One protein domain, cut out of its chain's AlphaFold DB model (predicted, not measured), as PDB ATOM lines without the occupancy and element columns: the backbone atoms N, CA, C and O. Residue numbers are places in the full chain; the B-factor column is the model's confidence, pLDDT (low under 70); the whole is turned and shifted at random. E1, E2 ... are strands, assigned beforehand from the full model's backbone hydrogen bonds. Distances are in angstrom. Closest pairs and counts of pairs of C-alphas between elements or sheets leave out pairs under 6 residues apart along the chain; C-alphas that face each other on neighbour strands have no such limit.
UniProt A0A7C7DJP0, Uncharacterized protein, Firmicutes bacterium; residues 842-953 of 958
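This is residues 842 to 953 of the 958 residues of an uncharacterized protein of Firmicutes bacterium (UniProt A0A7C7DJP0). The model is a long, narrow rod of strands, built along one long hairpin, E8 and E9, with E6 beside E8 over one part of its length and short E4 beside E9 at the rod's other end, making a curled sheet. A smaller sheet of E3, E5 and E7 runs lengthwise over part of that hairpin, only partly face to face with it, and the small hairpin E1 and E2 lies toward the end far from E4, where residues 849 to 854 stick out. The printed part has 112 residues, no named helix and nine named strands, E1 to E9 in order along the chain; the class is all strand. The sheets are E4, E9, E8, E6, mixed; E3, E5, E7, antiparallel; and E1, E2, antiparallel. The whole is only just loose, close to extended, with a radius of gyration of the C-alphas of 19.8 A and spans of 68 by 20 by 19 A.

E1, residues 843 to 845, begins with C-alpha 843 at (139.039, -59.085, 24.027), and E2 holds 859 to 861. E3 holds 865 to 870, 16.3 A; E4 holds 874 to 876; E5 holds 880 to 889, 29.7 A. E6, residues 895 to 903, 23.5 A, bends by 55 degrees at residue 898. E7 holds 907 to 911, 14.1 A. E8, residues 916 to 932, runs 50.3 A, and E9, residues 935 to 952, runs 54.8 A and ends with C-alpha 952 at (141.318, -70.114, 65.307).

In the twisted sheet, the hairpin E8 and E9 is antiparallel at 168 degrees, with N 924 and O 943 2.8 A apart. E6 is antiparallel to E8, with N 925 and O 901 at 2.8 A. E4 is parallel to E9, at 66 degrees, with N 875 and O 950 at 2.9 A. E3 comes closest to E9 at the C-alphas of Leu 867 and Thr 945, 6.8 A. E5 is staggered: residues 884 to 889 pair with E3, N 868 and O 886 being 3.0 A apart, and 880 to 884 with E7, N 881 and O 910 being 2.9 A apart. E5 and E6 are near each other. The hairpin E1 and E2, N 843 and O 861 at 3.0 A, is apart from E8 and E9.

The C-alphas of Thr 852 and Thr 953, the two farthest apart, are 67.7 A apart. The printed part has no cut. The link from E1 to E2 is long, 13 residues; the other links are tight. Mean pLDDT of the printed part is 87.5, and residues 842 to 859 are under 70.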
ATOM      1  N   LEU A 842     136.938 -57.944  28.092       59.91
ATOM      2  CA  LEU A 842     136.615 -57.751  26.682       59.91
ATOM      3  C   LEU A 842     137.891 -57.904  25.845       59.91
ATOM      4  O   LEU A 842     138.821 -57.109  25.983       59.91
ATOM      5  N   ILE A 843     137.932 -58.904  24.966       59.75
ATOM      6  CA  ILE A 843     139.039 -59.085  24.027       59.75
ATOM      7  C   ILE A 843     138.664 -58.372  22.725       59.75
ATOM      8  O   ILE A 843     138.010 -58.939  21.849       59.75
ATOM      9  N   VAL A 844     139.081 -57.110  22.613       59.59
ATOM     10  CA  VAL A 844     139.038 -56.348  21.358       59.59
ATOM     11  C   VAL A 844     140.190 -56.830  20.475       59.59
ATOM     12  O   VAL A 844     141.350 -56.720  20.880       59.59
ATOM     13  N   VAL A 845     139.906 -57.370  19.284       55.81
ATOM     14  CA  VAL A 845     140.958 -57.786  18.340       55.81
ATOM     15  C   VAL A 845     140.943 -56.914  17.089       55.81
ATOM     16  O   VAL A 845     140.295 -57.216  16.090       55.81
ATOM     17  N   THR A 846     141.720 -55.834  17.120       52.00
ATOM     18  CA  THR A 846     141.897 -54.944  15.966       52.00
ATOM     19  C   THR A 846     142.981 -55.498  15.030       52.00
ATOM     20  O   THR A 846     144.179 -55.358  15.290       52.00
ATOM     21  N   TYR A 847     142.587 -56.142  13.926       51.06
ATOM     22  CA  TYR A 847     143.525 -56.688  12.936       51.06
ATOM     23  C   TYR A 847     143.727 -55.766  11.724       51.06
ATOM     24  O   TYR A 847     142.783 -55.216  11.153       51.06
ATOM     25  N   ARG A 848     144.985 -55.663  11.274       44.56
ATOM     26  CA  ARG A 848     145.374 -54.977  10.036       44.56
ATOM     27  C   ARG A 848     146.060 -55.948   9.081       44.56
ATOM     28  O   ARG A 848     147.214 -56.328   9.283       44.56
ATOM     29  N   SER A 849     145.372 -56.272   7.991       46.16
ATOM     30  CA  SER A 849     145.922 -57.063   6.887       46.16
ATOM     31  C   SER A 849     147.168 -56.398   6.301       46.16
ATOM     32  O   SER A 849     147.152 -55.233   5.907       46.16
ATOM     33  N   LYS A 850     148.260 -57.159   6.157       47.91
ATOM     34  CA  LYS A 850     149.473 -56.675   5.467       47.91
ATOM     35  C   LYS A 850     149.273 -56.461   3.960       47.91
ATOM     36  O   LYS A 850     150.144 -55.876   3.323       47.91
ATOM     37  N   LYS A 851     148.174 -56.961   3.383       48.16
ATOM     38  CA  LYS A 851     147.879 -56.898   1.942       48.16
ATOM     39  C   LYS A 851     146.893 -55.790   1.564       48.16
ATOM     40  O   LYS A 851     146.780 -55.478   0.384       48.16
ATOM     41  N   THR A 852     146.187 -55.197   2.527       48.66
ATOM     42  CA  THR A 852     145.151 -54.181   2.281       48.66
ATOM     43  C   THR A 852     145.277 -53.044   3.287       48.66
ATOM     44  O   THR A 852     145.389 -53.281   4.483       48.66
ATOM     45  N   ALA A 853     145.223 -51.792   2.824       45.62
ATOM     46  CA  ALA A 853     145.343 -50.624   3.704       45.62
ATOM     47  C   ALA A 853     144.130 -50.413   4.635       45.62
ATOM     48  O   ALA A 853     144.218 -49.621   5.570       45.62
ATOM     49  N   HIS A 854     143.025 -51.123   4.389       40.25
ATOM     50  CA  HIS A 854     141.813 -51.082   5.201       40.25
ATOM     51  C   HIS A 854     141.956 -51.912   6.480       40.25
ATOM     52  O   HIS A 854     142.429 -53.053   6.449       40.25
ATOM     53  N   TRP A 855     141.493 -51.336   7.587       46.12
ATOM     54  CA  TRP A 855     141.153 -52.076   8.796       46.12
ATOM     55  C   TRP A 855     139.912 -52.932   8.524       46.12
ATOM     56  O   TRP A 855     138.988 -52.479   7.846       46.12
ATOM     57  N   ALA A 856     139.900 -54.164   9.030       53.25
ATOM     58  CA  ALA A 856     138.667 -54.941   9.125       53.25
ATOM     59  C   ALA A 856     137.766 -54.334  10.223       53.25
ATOM     60  O   ALA A 856     138.297 -53.657  11.110       53.25
ATOM     61  N   PRO A 857     136.435 -54.543  10.192       51.31
ATOM     62  CA  PRO A 857     135.578 -54.186  11.321       51.31
ATOM     63  C   PRO A 857     136.075 -54.854  12.612       51.31
ATOM     64  O   PRO A 857     136.596 -55.967  12.580       51.31
ATOM     65  N   GLU A 858     135.934 -54.161  13.740       58.19
ATOM     66  CA  GLU A 858     136.409 -54.647  15.038       58.19
ATOM     67  C   GLU A 858     135.589 -55.854  15.510       58.19
ATOM     68  O   GLU A 858     134.418 -55.725  15.879       58.19
ATOM     69  N   GLU A 859     136.211 -57.033  15.538       66.81
ATOM     70  CA  GLU A 859     135.613 -58.224  16.137       66.81
ATOM     71  C   GLU A 859     135.867 -58.222  17.652       66.81
ATOM     72  O   GLU A 859     136.996 -58.344  18.141       66.81
ATOM     73  N   ASN A 860     134.780 -58.037  18.401       70.75
ATOM     74  CA  ASN A 860     134.780 -57.895  19.850       70.75
ATOM     75  C   ASN A 860     134.380 -59.211  20.524       70.75
ATOM     76  O   ASN A 860     133.200 -59.556  20.601       70.75
ATOM     77  N   TYR A 861     135.362 -59.932  21.061       78.12
ATOM     78  CA  TYR A 861     135.140 -61.208  21.733       78.12
ATOM     79  C   TYR A 861     134.950 -61.005  23.238       78.12
ATOM     80  O   TYR A 861     135.905 -60.833  23.998       78.12
ATOM     81  N   ARG A 862     133.694 -61.075  23.693       79.44
ATOM     82  CA  ARG A 862     133.379 -61.305  25.110       79.44
ATOM     83  C   ARG A 862     133.409 -62.807  25.378       79.44
ATOM     84  O   ARG A 862     132.782 -63.575  24.655       79.44
ATOM     85  N   ILE A 863     134.138 -63.216  26.413       85.62
ATOM     86  CA  ILE A 863     134.232 -64.614  26.850       85.62
ATOM     87  C   ILE A 863     133.663 -64.698  28.277       85.62
ATOM     88  O   ILE A 863     134.381 -64.360  29.224       85.62
ATOM     89  N   PRO A 864     132.386 -65.089  28.459       87.62
ATOM     90  CA  PRO A 864     131.801 -65.315  29.779       87.62
ATOM     91  C   PRO A 864     132.533 -66.434  30.526       87.62
ATOM     92  O   PRO A 864     132.884 -67.459  29.930       87.62
ATOM     93  N   PHE A 865     132.759 -66.258  31.829       92.06
ATOM     94  CA  PHE A 865     133.440 -67.251  32.660       92.06
ATOM     95  C   PHE A 865     132.853 -67.292  34.075       92.06
ATOM     96  O   PHE A 865     132.416 -66.278  34.607       92.06
ATOM     97  N   SER A 866     132.907 -68.462  34.708       93.62
ATOM     98  CA  SER A 866     132.733 -68.605  36.155       93.62
ATOM     99  C   SER A 866     134.032 -69.139  36.751       93.62
ATOM    100  O   SER A 866     134.619 -70.092  36.229       93.62
ATOM    101  N   LEU A 867     134.496 -68.507  37.831       96.25
ATOM    102  CA  LEU A 867     135.622 -68.967  38.637       96.25
ATOM    103  C   LEU A 867     135.204 -69.004  40.106       96.25
ATOM    104  O   LEU A 867     135.180 -67.980  40.791       96.25
ATOM    105  N   GLU A 868     134.919 -70.205  40.592       97.06
ATOM    106  CA  GLU A 868     134.505 -70.448  41.968       97.06
ATOM    107  C   GLU A 868     135.646 -71.082  42.768       97.06
ATOM    108  O   GLU A 868     136.393 -71.930  42.276       97.06
ATOM    109  N   LEU A 869     135.765 -70.673  44.032       97.75
ATOM    110  CA  LEU A 869     136.676 -71.251  45.014       97.75
ATOM    111  C   LEU A 869     135.850 -71.734  46.206       97.75
ATOM    112  O   LEU A 869     135.207 -70.942  46.890       97.75
ATOM    113  N   LEU A 870     135.880 -73.037  46.461       97.94
ATOM    114  CA  LEU A 870     135.148 -73.707  47.528       97.94
ATOM    115  C   LEU A 870     136.114 -74.143  48.634       97.94
ATOM    116  O   LEU A 870     137.189 -74.683  48.369       97.94
ATOM    117  N   GLY A 871     135.725 -73.934  49.890       97.56
ATOM    118  CA  GLY A 871     136.517 -74.335  51.051       97.56
ATOM    119  C   GLY A 871     135.949 -73.830  52.382       97.56
ATOM    120  O   GLY A 871     134.907 -73.166  52.412       97.56
ATOM    121  N   PRO A 872     136.599 -74.155  53.512       97.44
ATOM    122  CA  PRO A 872     136.132 -73.760  54.834       97.44
ATOM    123  C   PRO A 872     136.385 -72.269  55.108       97.44
ATOM    124  O   PRO A 872     137.527 -71.825  55.144       97.44
ATOM    125  N   LYS A 873     135.320 -71.511  55.408       97.62
ATOM    126  CA  LYS A 873     135.399 -70.096  55.841       97.62
ATOM    127  C   LYS A 873     135.874 -69.913  57.292       97.62
ATOM    128  O   LYS A 873     136.249 -68.812  57.688       97.62
ATOM    129  N   LYS A 874     135.848 -70.980  58.098       96.75
ATOM    130  CA  LYS A 874     136.400 -71.033  59.461       96.75
ATOM    131  C   LYS A 874     137.238 -72.295  59.622       96.75
ATOM    132  O   LYS A 874     136.805 -73.361  59.188       96.75
ATOM    133  N   TRP A 875     138.409 -72.187  60.241       97.50
ATOM    134  CA  TRP A 875     139.335 -73.308  60.404       97.50
ATOM    135  C   TRP A 875     140.141 -73.233  61.708       97.50
ATOM    136  O   TRP A 875     140.001 -72.282  62.472       97.50
ATOM    137  N   VAL A 876     140.984 -74.237  61.973       96.25
ATOM    138  CA  VAL A 876     141.879 -74.277  63.142       96.25
ATOM    139  C   VAL A 876     143.342 -74.451  62.747       96.25
ATOM    140  O   VAL A 876     143.655 -75.081  61.732       96.25
ATOM    141  N   THR A 877     144.253 -73.912  63.555       95.25
ATOM    142  CA  THR A 877     145.701 -74.045  63.340       95.25
ATOM    143  C   THR A 877     146.166 -75.507  63.315       95.25
ATOM    144  O   THR A 877     145.550 -76.404  63.892       95.25
ATOM    145  N   GLY A 878     147.257 -75.769  62.592       90.69
ATOM    146  CA  GLY A 878     147.904 -77.085  62.506       90.69
ATOM    147  C   GLY A 878     147.177 -78.150  61.669       90.69
ATOM    148  O   GLY A 878     147.812 -79.126  61.277       90.69
ATOM    149  N   LYS A 879     145.890 -77.978  61.336       94.88
ATOM    150  CA  LYS A 879     145.136 -78.917  60.482       94.88
ATOM    151  C   LYS A 879     145.108 -78.449  59.016       94.88
ATOM    152  O   LYS A 879     144.981 -77.249  58.781       94.88
ATOM    153  N   PRO A 880     145.164 -79.354  58.019       97.38
ATOM    154  CA  PRO A 880     145.052 -78.990  56.606       97.38
ATOM    155  C   PRO A 880     143.598 -78.709  56.201       97.38
ATOM    156  O   PRO A 880     142.782 -79.630  56.139       97.38
ATOM    157  N   ALA A 881     143.280 -77.455  55.882       97.50
ATOM    158  CA  ALA A 881     142.035 -77.097  55.202       97.50
ATOM    159  C   ALA A 881     142.144 -77.441  53.721       97.50
ATOM    160  O   ALA A 881     143.135 -77.077  53.093       97.50
ATOM    161  N   LYS A 882     141.131 -78.104  53.159       98.31
ATOM    162  CA  LYS A 882     141.066 -78.425  51.728       98.31
ATOM    163  C   LYS A 882     140.262 -77.365  50.982       98.31
ATOM    164  O   LYS A 882     139.204 -76.960  51.459       98.31
ATOM    165  N   PHE A 883     140.759 -76.979  49.814       98.12
ATOM    166  CA  PHE A 883     140.134 -76.047  48.884       98.12
ATOM    167  C   PHE A 883     140.032 -76.685  47.499       98.12
ATOM    168  O   PHE A 883     140.902 -77.464  47.098       98.12
ATOM    169  N   GLU A 884     138.973 -76.347  46.777       98.50
ATOM    170  CA  GLU A 884     138.695 -76.811  45.421       98.50
ATOM    171  C   GLU A 884     138.258 -75.623  44.565       98.50
ATOM    172  O   GLU A 884     137.442 -74.816  45.000       98.50
ATOM    173  N   ALA A 885     138.827 -75.498  43.370       97.88
ATOM    174  CA  ALA A 885     138.554 -74.415  42.442       97.88
ATOM    175  C   ALA A 885     137.975 -74.967  41.136       97.88
ATOM    176  O   ALA A 885     138.547 -75.877  40.529       97.88
ATOM    177  N   SER A 886     136.866 -74.388  40.687       97.31
ATOM    178  CA  SER A 886     136.195 -74.720  39.430       97.31
ATOM    179  C   SER A 886     136.238 -73.520  38.490       97.31
ATOM    180  O   SER A 886     135.875 -72.407  38.856       97.31
ATOM    181  N   PHE A 887     136.684 -73.761  37.257       97.38
ATOM    182  CA  PHE A 887     136.696 -72.774  36.183       97.38
ATOM    183  C   PHE A 887     135.834 -73.286  35.034       97.38
ATOM    184  O   PHE A 887     136.094 -74.365  34.498       97.38
ATOM    185  N   GLN A 888     134.821 -72.512  34.665       96.62
ATOM    186  CA  GLN A 888     133.964 -72.762  33.513       96.62
ATOM    187  C   GLN A 888     134.032 -71.560  32.578       96.62
ATOM    188  O   GLN A 888     134.148 -70.422  33.029       96.62
ATOM    189  N   VAL A 889     133.972 -71.799  31.272       95.56
ATOM    190  CA  VAL A 889     134.070 -70.736  30.271       95.56
ATOM    191  C   VAL A 889     133.178 -71.055  29.082       95.56
ATOM    192  O   VAL A 889     133.154 -72.192  28.610       95.56
ATOM    193  N   GLN A 890     132.445 -70.055  28.603       94.00
ATOM    194  CA  GLN A 890     131.637 -70.160  27.393       94.00
ATOM    195  C   GLN A 890     132.408 -69.498  26.250       94.00
ATOM    196  O   GLN A 890     132.667 -68.295  26.270       94.00
ATOM    197  N   THR A 891     132.840 -70.287  25.267       93.56
ATOM    198  CA  THR A 891     133.601 -69.774  24.122       93.56
ATOM    199  C   THR A 891     132.655 -69.395  22.978       93.56
ATOM    200  O   THR A 891     131.933 -70.277  22.504       93.56
ATOM    201  N   PRO A 892     132.654 -68.137  22.499       90.56
ATOM    202  CA  PRO A 892     131.875 -67.751  21.323       90.56
ATOM    203  C   PRO A 892     132.411 -68.425  20.041       90.56
ATOM    204  O   PRO A 892     133.541 -68.929  20.034       90.56
ATOM    205  N   PRO A 893     131.640 -68.429  18.935       92.19
ATOM    206  CA  PRO A 893     132.088 -68.967  17.651       92.19
ATOM    207  C   PRO A 893     133.450 -68.402  17.220       92.19
ATOM    208  O   PRO A 893     133.724 -67.215  17.382       92.19
ATOM    209  N   GLY A 894     134.319 -69.262  16.687       90.75
ATOM    210  CA  GLY A 894     135.692 -68.899  16.308       90.75
ATOM    211  C   GLY A 894     136.703 -68.884  17.464       90.75
ATOM    212  O   GLY A 894     137.903 -68.842  17.200       90.75
ATOM    213  N   VAL A 895     136.269 -68.993  18.726       94.25
ATOM    214  CA  VAL A 895     137.157 -69.110  19.894       94.25
ATOM    215  C   VAL A 895     137.173 -70.547  20.410       94.25
ATOM    216  O   VAL A 895     136.140 -71.183  20.575       94.25
ATOM    217  N   THR A 896     138.364 -71.059  20.713       96.12
ATOM    218  CA  THR A 896     138.573 -72.382  21.315       96.12
ATOM    219  C   THR A 896     139.502 -72.278  22.521       96.12
ATOM    220  O   THR A 896     140.510 -71.573  22.491       96.12
ATOM    221  N   LEU A 897     139.170 -72.971  23.608       96.75
ATOM    222  CA  LEU A 897     140.019 -73.056  24.794       96.75
ATOM    223  C   LEU A 897     141.097 -74.131  24.573       96.75
ATOM    224  O   LEU A 897     140.777 -75.311  24.489       96.75
ATOM    225  N   GLU A 898     142.372 -73.740  24.475       97.31
ATOM    226  CA  GLU A 898     143.486 -74.682  24.281       97.31
ATOM    227  C   GLU A 898     143.924 -75.344  25.593       97.31
ATOM    228  O   GLU A 898     144.119 -76.555  25.642       97.31
ATOM    229  N   THR A 899     144.154 -74.551  26.645       97.44
ATOM    230  CA  THR A 899     144.714 -75.044  27.917       97.44
ATOM    231  C   THR A 899     144.224 -74.225  29.104       97.44
ATOM    232  O   THR A 899     144.178 -72.997  29.020       97.44
ATOM    233  N   VAL A 900     143.977 -74.892  30.232       97.50
ATOM    234  CA  VAL A 900     143.699 -74.276  31.538       97.50
ATOM    235  C   VAL A 900     144.697 -74.815  32.559       97.50
ATOM    236  O   VAL A 900     144.920 -76.022  32.626       97.50
ATOM    237  N   SER A 901     145.285 -73.934  33.365       97.44
ATOM    238  CA  SER A 901     146.159 -74.303  34.485       97.44
ATOM    239  C   SER A 901     145.833 -73.465  35.719       97.44
ATOM    240  O   SER A 901     145.738 -72.242  35.613       97.44
ATOM    241  N   PHE A 902     145.701 -74.118  36.871       98.12
ATOM    242  CA  PHE A 902     145.435 -73.487  38.166       98.12
ATOM    243  C   PHE A 902     146.739 -73.295  38.948       98.12
ATOM    244  O   PHE A 902     147.602 -74.170  38.915       98.12
ATOM    245  N   ASP A 903     146.832 -72.200  39.696       95.69
ATOM    246  CA  ASP A 903     147.888 -71.907  40.667       95.69
ATOM    247  C   ASP A 903     147.211 -71.580  42.018       95.69
ATOM    248  O   ASP A 903     146.410 -70.637  42.072       95.69
ATOM    249  N   PRO A 904     147.420 -72.376  43.090       95.62
ATOM    250  CA  PRO A 904     148.404 -73.463  43.210       95.62
ATOM    251  C   PRO A 904     148.012 -74.787  42.532       95.62
ATOM    252  O   PRO A 904     148.885 -75.521  42.076       95.62
ATOM    253  N   ALA A 905     146.721 -75.132  42.500       97.75
ATOM    254  CA  ALA A 905     146.175 -76.358  41.901       97.75
ATOM    255  C   ALA A 905     144.633 -76.276  41.857       97.75
ATOM    256  O   ALA A 905     144.061 -75.495  42.618       97.75
ATOM    257  N   PRO A 906     143.922 -77.101  41.057       97.38
ATOM    258  CA  PRO A 906     142.455 -77.158  41.111       97.38
ATOM    259  C   PRO A 906     141.934 -77.737  42.437       97.38
ATOM    260  O   PRO A 906     140.811 -77.454  42.837       97.38
ATOM    261  N   LYS A 907     142.745 -78.537  43.141       98.25
ATOM    262  CA  LYS A 907     142.486 -79.005  44.509       98.25
ATOM    263  C   LYS A 907     143.764 -78.854  45.319       98.25
ATOM    264  O   LYS A 907     144.794 -79.403  44.932       98.25
ATOM    265  N   PHE A 908     143.710 -78.119  46.421       98.31
ATOM    266  CA  PHE A 908     144.876 -77.819  47.254       98.31
ATOM    267  C   PHE A 908     144.523 -77.838  48.741       98.31
ATOM    268  O   PHE A 908     143.356 -77.941  49.123       98.31
ATOM    269  N   ALA A 909     145.541 -77.777  49.599       98.00
ATOM    270  CA  ALA A 909     145.343 -77.679  51.036       98.00
ATOM    271  C   ALA A 909     146.285 -76.656  51.671       98.00
ATOM    272  O   ALA A 909     147.446 -76.551  51.280       98.00
ATOM    273  N   ILE A 910     145.787 -75.929  52.673       97.69
ATOM    274  CA  ILE A 910     146.552 -74.938  53.437       97.69
ATOM    275  C   ILE A 910     146.611 -75.366  54.904       97.69
ATOM    276  O   ILE A 910     145.608 -75.770  55.492       97.69
ATOM    277  N   VAL A 911     147.802 -75.264  55.499       97.25
ATOM    278  CA  VAL A 911     148.043 -75.473  56.932       97.25
ATOM    279  C   VAL A 911     148.535 -74.162  57.534       97.25
ATOM    280  O   VAL A 911     149.644 -73.714  57.244       97.25
ATOM    281  N   TRP A 912     147.735 -73.555  58.409       96.81
ATOM    282  CA  TRP A 912     148.142 -72.350  59.130       96.81
ATOM    283  C   TRP A 912     148.879 -72.692  60.422       96.81
ATOM    284  O   TRP A 912     148.386 -73.451  61.258       96.81
ATOM    285  N   LYS A 913     150.048 -72.072  60.609       93.25
ATOM    286  CA  LYS A 913     150.841 -72.154  61.847       93.25
ATOM    287  C   LYS A 913     150.381 -71.177  62.939       93.25
ATOM    288  O   LYS A 913     150.814 -71.310  64.075       93.25
ATOM    289  N   ARG A 914     149.533 -70.197  62.604       88.81
ATOM    290  CA  ARG A 914     149.018 -69.161  63.515       88.81
ATOM    291  C   ARG A 914     147.552 -68.851  63.220       88.81
ATOM    292  O   ARG A 914     147.121 -69.022  62.080       88.81
ATOM    293  N   ALA A 915     146.827 -68.392  64.232       93.38
ATOM    294  CA  ALA A 915     145.469 -67.878  64.096       93.38
ATOM    295  C   ALA A 915     145.434 -66.489  63.436       93.38
ATOM    296  O   ALA A 915     146.475 -65.853  63.244       93.38
ATOM    297  N   GLY A 916     144.228 -66.039  63.098       91.50
ATOM    298  CA  GLY A 916     143.937 -64.754  62.466       91.50
ATOM    299  C   GLY A 916     143.020 -64.904  61.254       91.50
ATOM    300  O   GLY A 916     142.686 -66.016  60.844       91.50
ATOM    301  N   ASP A 917     142.639 -63.776  60.665       93.88
ATOM    302  CA  ASP A 917     141.857 -63.744  59.432       93.88
ATOM    303  C   ASP A 917     142.780 -63.678  58.212       93.88
ATOM    304  O   ASP A 917     143.680 -62.839  58.116       93.88
ATOM    305  N   PHE A 918     142.557 -64.590  57.271       95.56
ATOM    306  CA  PHE A 918     143.343 -64.750  56.054       95.56
ATOM    307  C   PHE A 918     142.450 -64.624  54.822       95.56
ATOM    308  O   PHE A 918     141.235 -64.799  54.888       95.56
ATOM    309  N   LYS A 919     143.068 -64.381  53.667       96.69
ATOM    310  CA  LYS A 919     142.437 -64.574  52.361       96.69
ATOM    311  C   LYS A 919     143.120 -65.737  51.657       96.69
ATOM    312  O   LYS A 919     144.347 -65.810  51.643       96.69
ATOM    313  N   VAL A 920     142.327 -66.645  51.103       97.50
ATOM    314  CA  VAL A 920     142.793 -67.753  50.267       97.50
ATOM    315  C   VAL A 920     142.403 -67.430  48.836       97.50
ATOM    316  O   VAL A 920     141.218 -67.279  48.558       97.50
ATOM    317  N   GLY A 921     143.392 -67.292  47.958       96.00
ATOM    318  CA  GLY A 921     143.190 -67.004  46.541       96.00
ATOM    319  C   GLY A 921     143.567 -68.181  45.650       96.00
ATOM    320  O   GLY A 921     144.386 -69.018  46.030       96.00
ATOM    321  N   VAL A 922     142.987 -68.219  44.453       97.62
ATOM    322  CA  VAL A 922     143.386 -69.119  43.364       97.62
ATOM    323  C   VAL A 922     143.441 -68.331  42.061       97.62
ATOM    324  O   VAL A 922     142.561 -67.512  41.783       97.62
ATOM    325  N   ALA A 923     144.477 -68.574  41.261       96.69
ATOM    326  CA  ALA A 923     144.606 -68.028  39.919       96.69
ATOM    327  C   ALA A 923     144.399 -69.127  38.869       96.69
ATOM    328  O   ALA A 923     144.847 -70.263  39.033       96.69
ATOM    329  N   VAL A 924     143.745 -68.781  37.762       97.38
ATOM    330  CA  VAL A 924     143.515 -69.672  36.623       97.38
ATOM    331  C   VAL A 924     144.032 -69.012  35.361       97.38
ATOM    332  O   VAL A 924     143.516 -67.992  34.913       97.38
ATOM    333  N   LYS A 925     145.055 -69.614  34.765       97.00
ATOM    334  CA  LYS A 925     145.614 -69.198  33.483       97.00
ATOM    335  C   LYS A 925     144.940 -70.000  32.375       97.00
ATOM    336  O   LYS A 925     145.168 -71.205  32.260       97.00
ATOM    337  N   ALA A 926     144.119 -69.331  31.572       96.19
ATOM    338  CA  ALA A 926     143.426 -69.919  30.432       96.19
ATOM    339  C   ALA A 926     144.008 -69.373  29.123       96.19
ATOM    340  O   ALA A 926     144.268 -68.175  28.983       96.19
ATOM    341  N   LYS A 927     144.225 -70.268  28.162       96.69
ATOM    342  CA  LYS A 927     144.780 -69.953  26.848       96.69
ATOM    343  C   LYS A 927     143.739 -70.235  25.779       96.69
ATOM    344  O   LYS A 927     143.279 -71.368  25.654       96.69
ATOM    345  N   PHE A 928     143.411 -69.216  25.003       95.69
ATOM    346  CA  PHE A 928     142.425 -69.264  23.935       95.69
ATOM    347  C   PHE A 928     143.124 -69.196  22.580       95.69
ATOM    348  O   PHE A 928     144.086 -68.446  22.411       95.69
ATOM    349  N   ARG A 929     142.624 -69.955  21.610       95.19
ATOM    350  CA  ARG A 929     142.915 -69.799  20.187       95.19
ATOM    351  C   ARG A 929     141.688 -69.185  19.526       95.19
ATOM    352  O   ARG A 929     140.598 -69.746  19.622       95.19
ATOM    353  N   ILE A 930     141.888 -68.051  18.873       94.31
ATOM    354  CA  ILE A 930     140.883 -67.299  18.126       94.31
ATOM    355  C   ILE A 930     141.216 -67.459  16.641       94.31
ATOM    356  O   ILE A 930     142.345 -67.174  16.234       94.31
ATOM    357  N   THR A 931     140.263 -67.941  15.851       91.19
ATOM    358  CA  THR A 931     140.407 -68.129  14.403       91.19
ATOM    359  C   THR A 931     139.762 -66.954  13.676       91.19
ATOM    360  O   THR A 931     138.542 -66.818  13.683       91.19
ATOM    361  N   LEU A 932     140.587 -66.124  13.036       86.50
ATOM    362  CA  LEU A 932     140.190 -64.900  12.338       86.50
ATOM    363  C   LEU A 932     140.377 -65.116  10.833       86.50
ATOM    364  O   LEU A 932     141.464 -64.926  10.279       86.50
ATOM    365  N   GLY A 933     139.330 -65.609  10.170       86.75
ATOM    366  CA  GLY A 933     139.403 -66.046   8.775       86.75
ATOM    367  C   GLY A 933     140.419 -67.180   8.585       86.75
ATOM    368  O   GLY A 933     140.156 -68.318   8.963       86.75
ATOM    369  N   SER A 934     141.576 -66.876   7.988       85.56
ATOM    370  CA  SER A 934     142.675 -67.834   7.772       85.56
ATOM    371  C   SER A 934     143.826 -67.733   8.784       85.56
ATOM    372  O   SER A 934     144.813 -68.451   8.632       85.56
ATOM    373  N   GLU A 935     143.762 -66.826   9.761       84.81
ATOM    374  CA  GLU A 935     144.821 -66.625  10.760       84.81
ATOM    375  C   GLU A 935     144.403 -67.143  12.151       84.81
ATOM    376  O   GLU A 935     143.239 -67.057  12.539       84.81
ATOM    377  N   GLU A 936     145.359 -67.682  12.918       91.50
ATOM    378  CA  GLU A 936     145.158 -68.098  14.315       91.50
ATOM    379  C   GLU A 936     145.876 -67.132  15.269       91.50
ATOM    380  O   GLU A 936     147.100 -66.987  15.219       91.50
ATOM    381  N   VAL A 937     145.135 -66.531  16.202       89.00
ATOM    382  CA  VAL A 937     145.680 -65.725  17.306       89.00
ATOM    383  C   VAL A 937     145.577 -66.519  18.606       89.00
ATOM    384  O   VAL A 937     144.555 -67.141  18.886       89.00
ATOM    385  N   ARG A 938     146.631 -66.506  19.432       93.19
ATOM    386  CA  ARG A 938     146.633 -67.154  20.754       93.19
ATOM    387  C   ARG A 938     146.704 -66.116  21.867       93.19
ATOM    388  O   ARG A 938     147.728 -65.456  22.022       93.19
ATOM    389  N   VAL A 939     145.646 -66.024  22.666       89.31
ATOM    390  CA  VAL A 939     145.531 -65.116  23.818       89.31
ATOM    391  C   VAL A 939     145.677 -65.922  25.108       89.31
ATOM    392  O   VAL A 939     145.248 -67.071  25.179       89.31
ATOM    393  N   THR A 940     146.322 -65.363  26.132       92.75
ATOM    394  CA  THR A 940     146.470 -66.013  27.445       92.75
ATOM    395  C   THR A 940     146.057 -65.044  28.540       92.75
ATOM    396  O   THR A 940     146.756 -64.062  28.772       92.75
ATOM    397  N   ASN A 941     144.959 -65.353  29.225       90.50
ATOM    398  CA  ASN A 941     144.414 -64.546  30.313       90.50
ATOM    399  C   ASN A 941     144.641 -65.243  31.657       90.50
ATOM    400  O   ASN A 941     144.719 -66.473  31.726       90.50
ATOM    401  N   VAL A 942     144.736 -64.453  32.727       92.00
ATOM    402  CA  VAL A 942     144.794 -64.944  34.108       92.00
ATOM    403  C   VAL A 942     143.594 -64.390  34.863       92.00
ATOM    404  O   VAL A 942     143.435 -63.179  34.979       92.00
ATOM    405  N   TYR A 943     142.760 -65.292  35.361       93.06
ATOM    406  CA  TYR A 943     141.597 -65.017  36.195       93.06
ATOM    407  C   TYR A 943     141.980 -65.266  37.657       93.06
ATOM    408  O   TYR A 943     142.789 -66.153  37.928       93.06
ATOM    409  N   TYR A 944     141.426 -64.508  38.600       95.44
ATOM    410  CA  TYR A 944     141.734 -64.638  40.028       95.44
ATOM    411  C   TYR A 944     140.463 -64.490  40.862       95.44
ATOM    412  O   TYR A 944     139.627 -63.640  40.563       95.44
ATOM    413  N   THR A 945     140.334 -65.299  41.911       96.00
ATOM    414  CA  THR A 945     139.282 -65.165  42.926       96.00
ATOM    415  C   THR A 945     139.859 -65.427  44.316       96.00
ATOM    416  O   THR A 945     140.860 -66.136  44.449       96.00
ATOM    417  N   GLU A 946     139.239 -64.866  45.353       97.31
ATOM    418  CA  GLU A 946     139.668 -65.019  46.745       97.31
ATOM    419  C   GLU A 946     138.499 -65.179  47.725       97.31
ATOM    420  O   GLU A 946     137.435 -64.587  47.567       97.31
ATOM    421  N   MET A 947     138.720 -65.966  48.780       97.06
ATOM    422  CA  MET A 947     137.769 -66.214  49.862       97.06
ATOM    423  C   MET A 947     138.389 -65.853  51.224       97.06
ATOM    424  O   MET A 947     139.512 -66.280  51.511       97.06
ATOM    425  N   PRO A 948     137.683 -65.112  52.103       96.25
ATOM    426  CA  PRO A 948     138.123 -64.893  53.477       96.25
ATOM    427  C   PRO A 948     137.964 -66.165  54.327       96.25
ATOM    428  O   PRO A 948     136.941 -66.851  54.264       96.25
ATOM    429  N   VAL A 949     138.973 -66.457  55.149       97.50
ATOM    430  CA  VAL A 949     139.041 -67.626  56.036       97.50
ATOM    431  C   VAL A 949     139.535 -67.194  57.414       97.50
ATOM    432  O   VAL A 949     140.665 -66.727  57.552       97.50
ATOM    433  N   SER A 950     138.703 -67.384  58.438       96.44
ATOM    434  CA  SER A 950     139.056 -67.094  59.831       96.44
ATOM    435  C   SER A 950     139.651 -68.332  60.501       96.44
ATOM    436  O   SER A 950     139.014 -69.388  60.548       96.44
ATOM    437  N   VAL A 951     140.888 -68.239  60.988       96.25
ATOM    438  CA  VAL A 951     141.625 -69.368  61.572       96.25
ATOM    439  C   VAL A 951     141.764 -69.163  63.072       96.25
ATOM    440  O   VAL A 951     142.339 -68.178  63.523       96.25
ATOM    441  N   LEU A 952     141.287 -70.131  63.848       93.88
ATOM    442  CA  LEU A 952     141.318 -70.114  65.307       93.88
ATOM    443  C   LEU A 952     142.470 -70.970  65.843       93.88
ATOM    444  O   LEU A 952     142.787 -72.029  65.297       93.88
ATOM    445  N   THR A 953     143.082 -70.552  66.949       90.69
ATOM    446  CA  THR A 953     143.938 -71.453  67.732       90.69
ATOM    447  C   THR A 953     143.029 -72.427  68.471       90.69
ATOM    448  O   THR A 953     142.003 -72.017  69.014       90.69
TER     449      THR A 953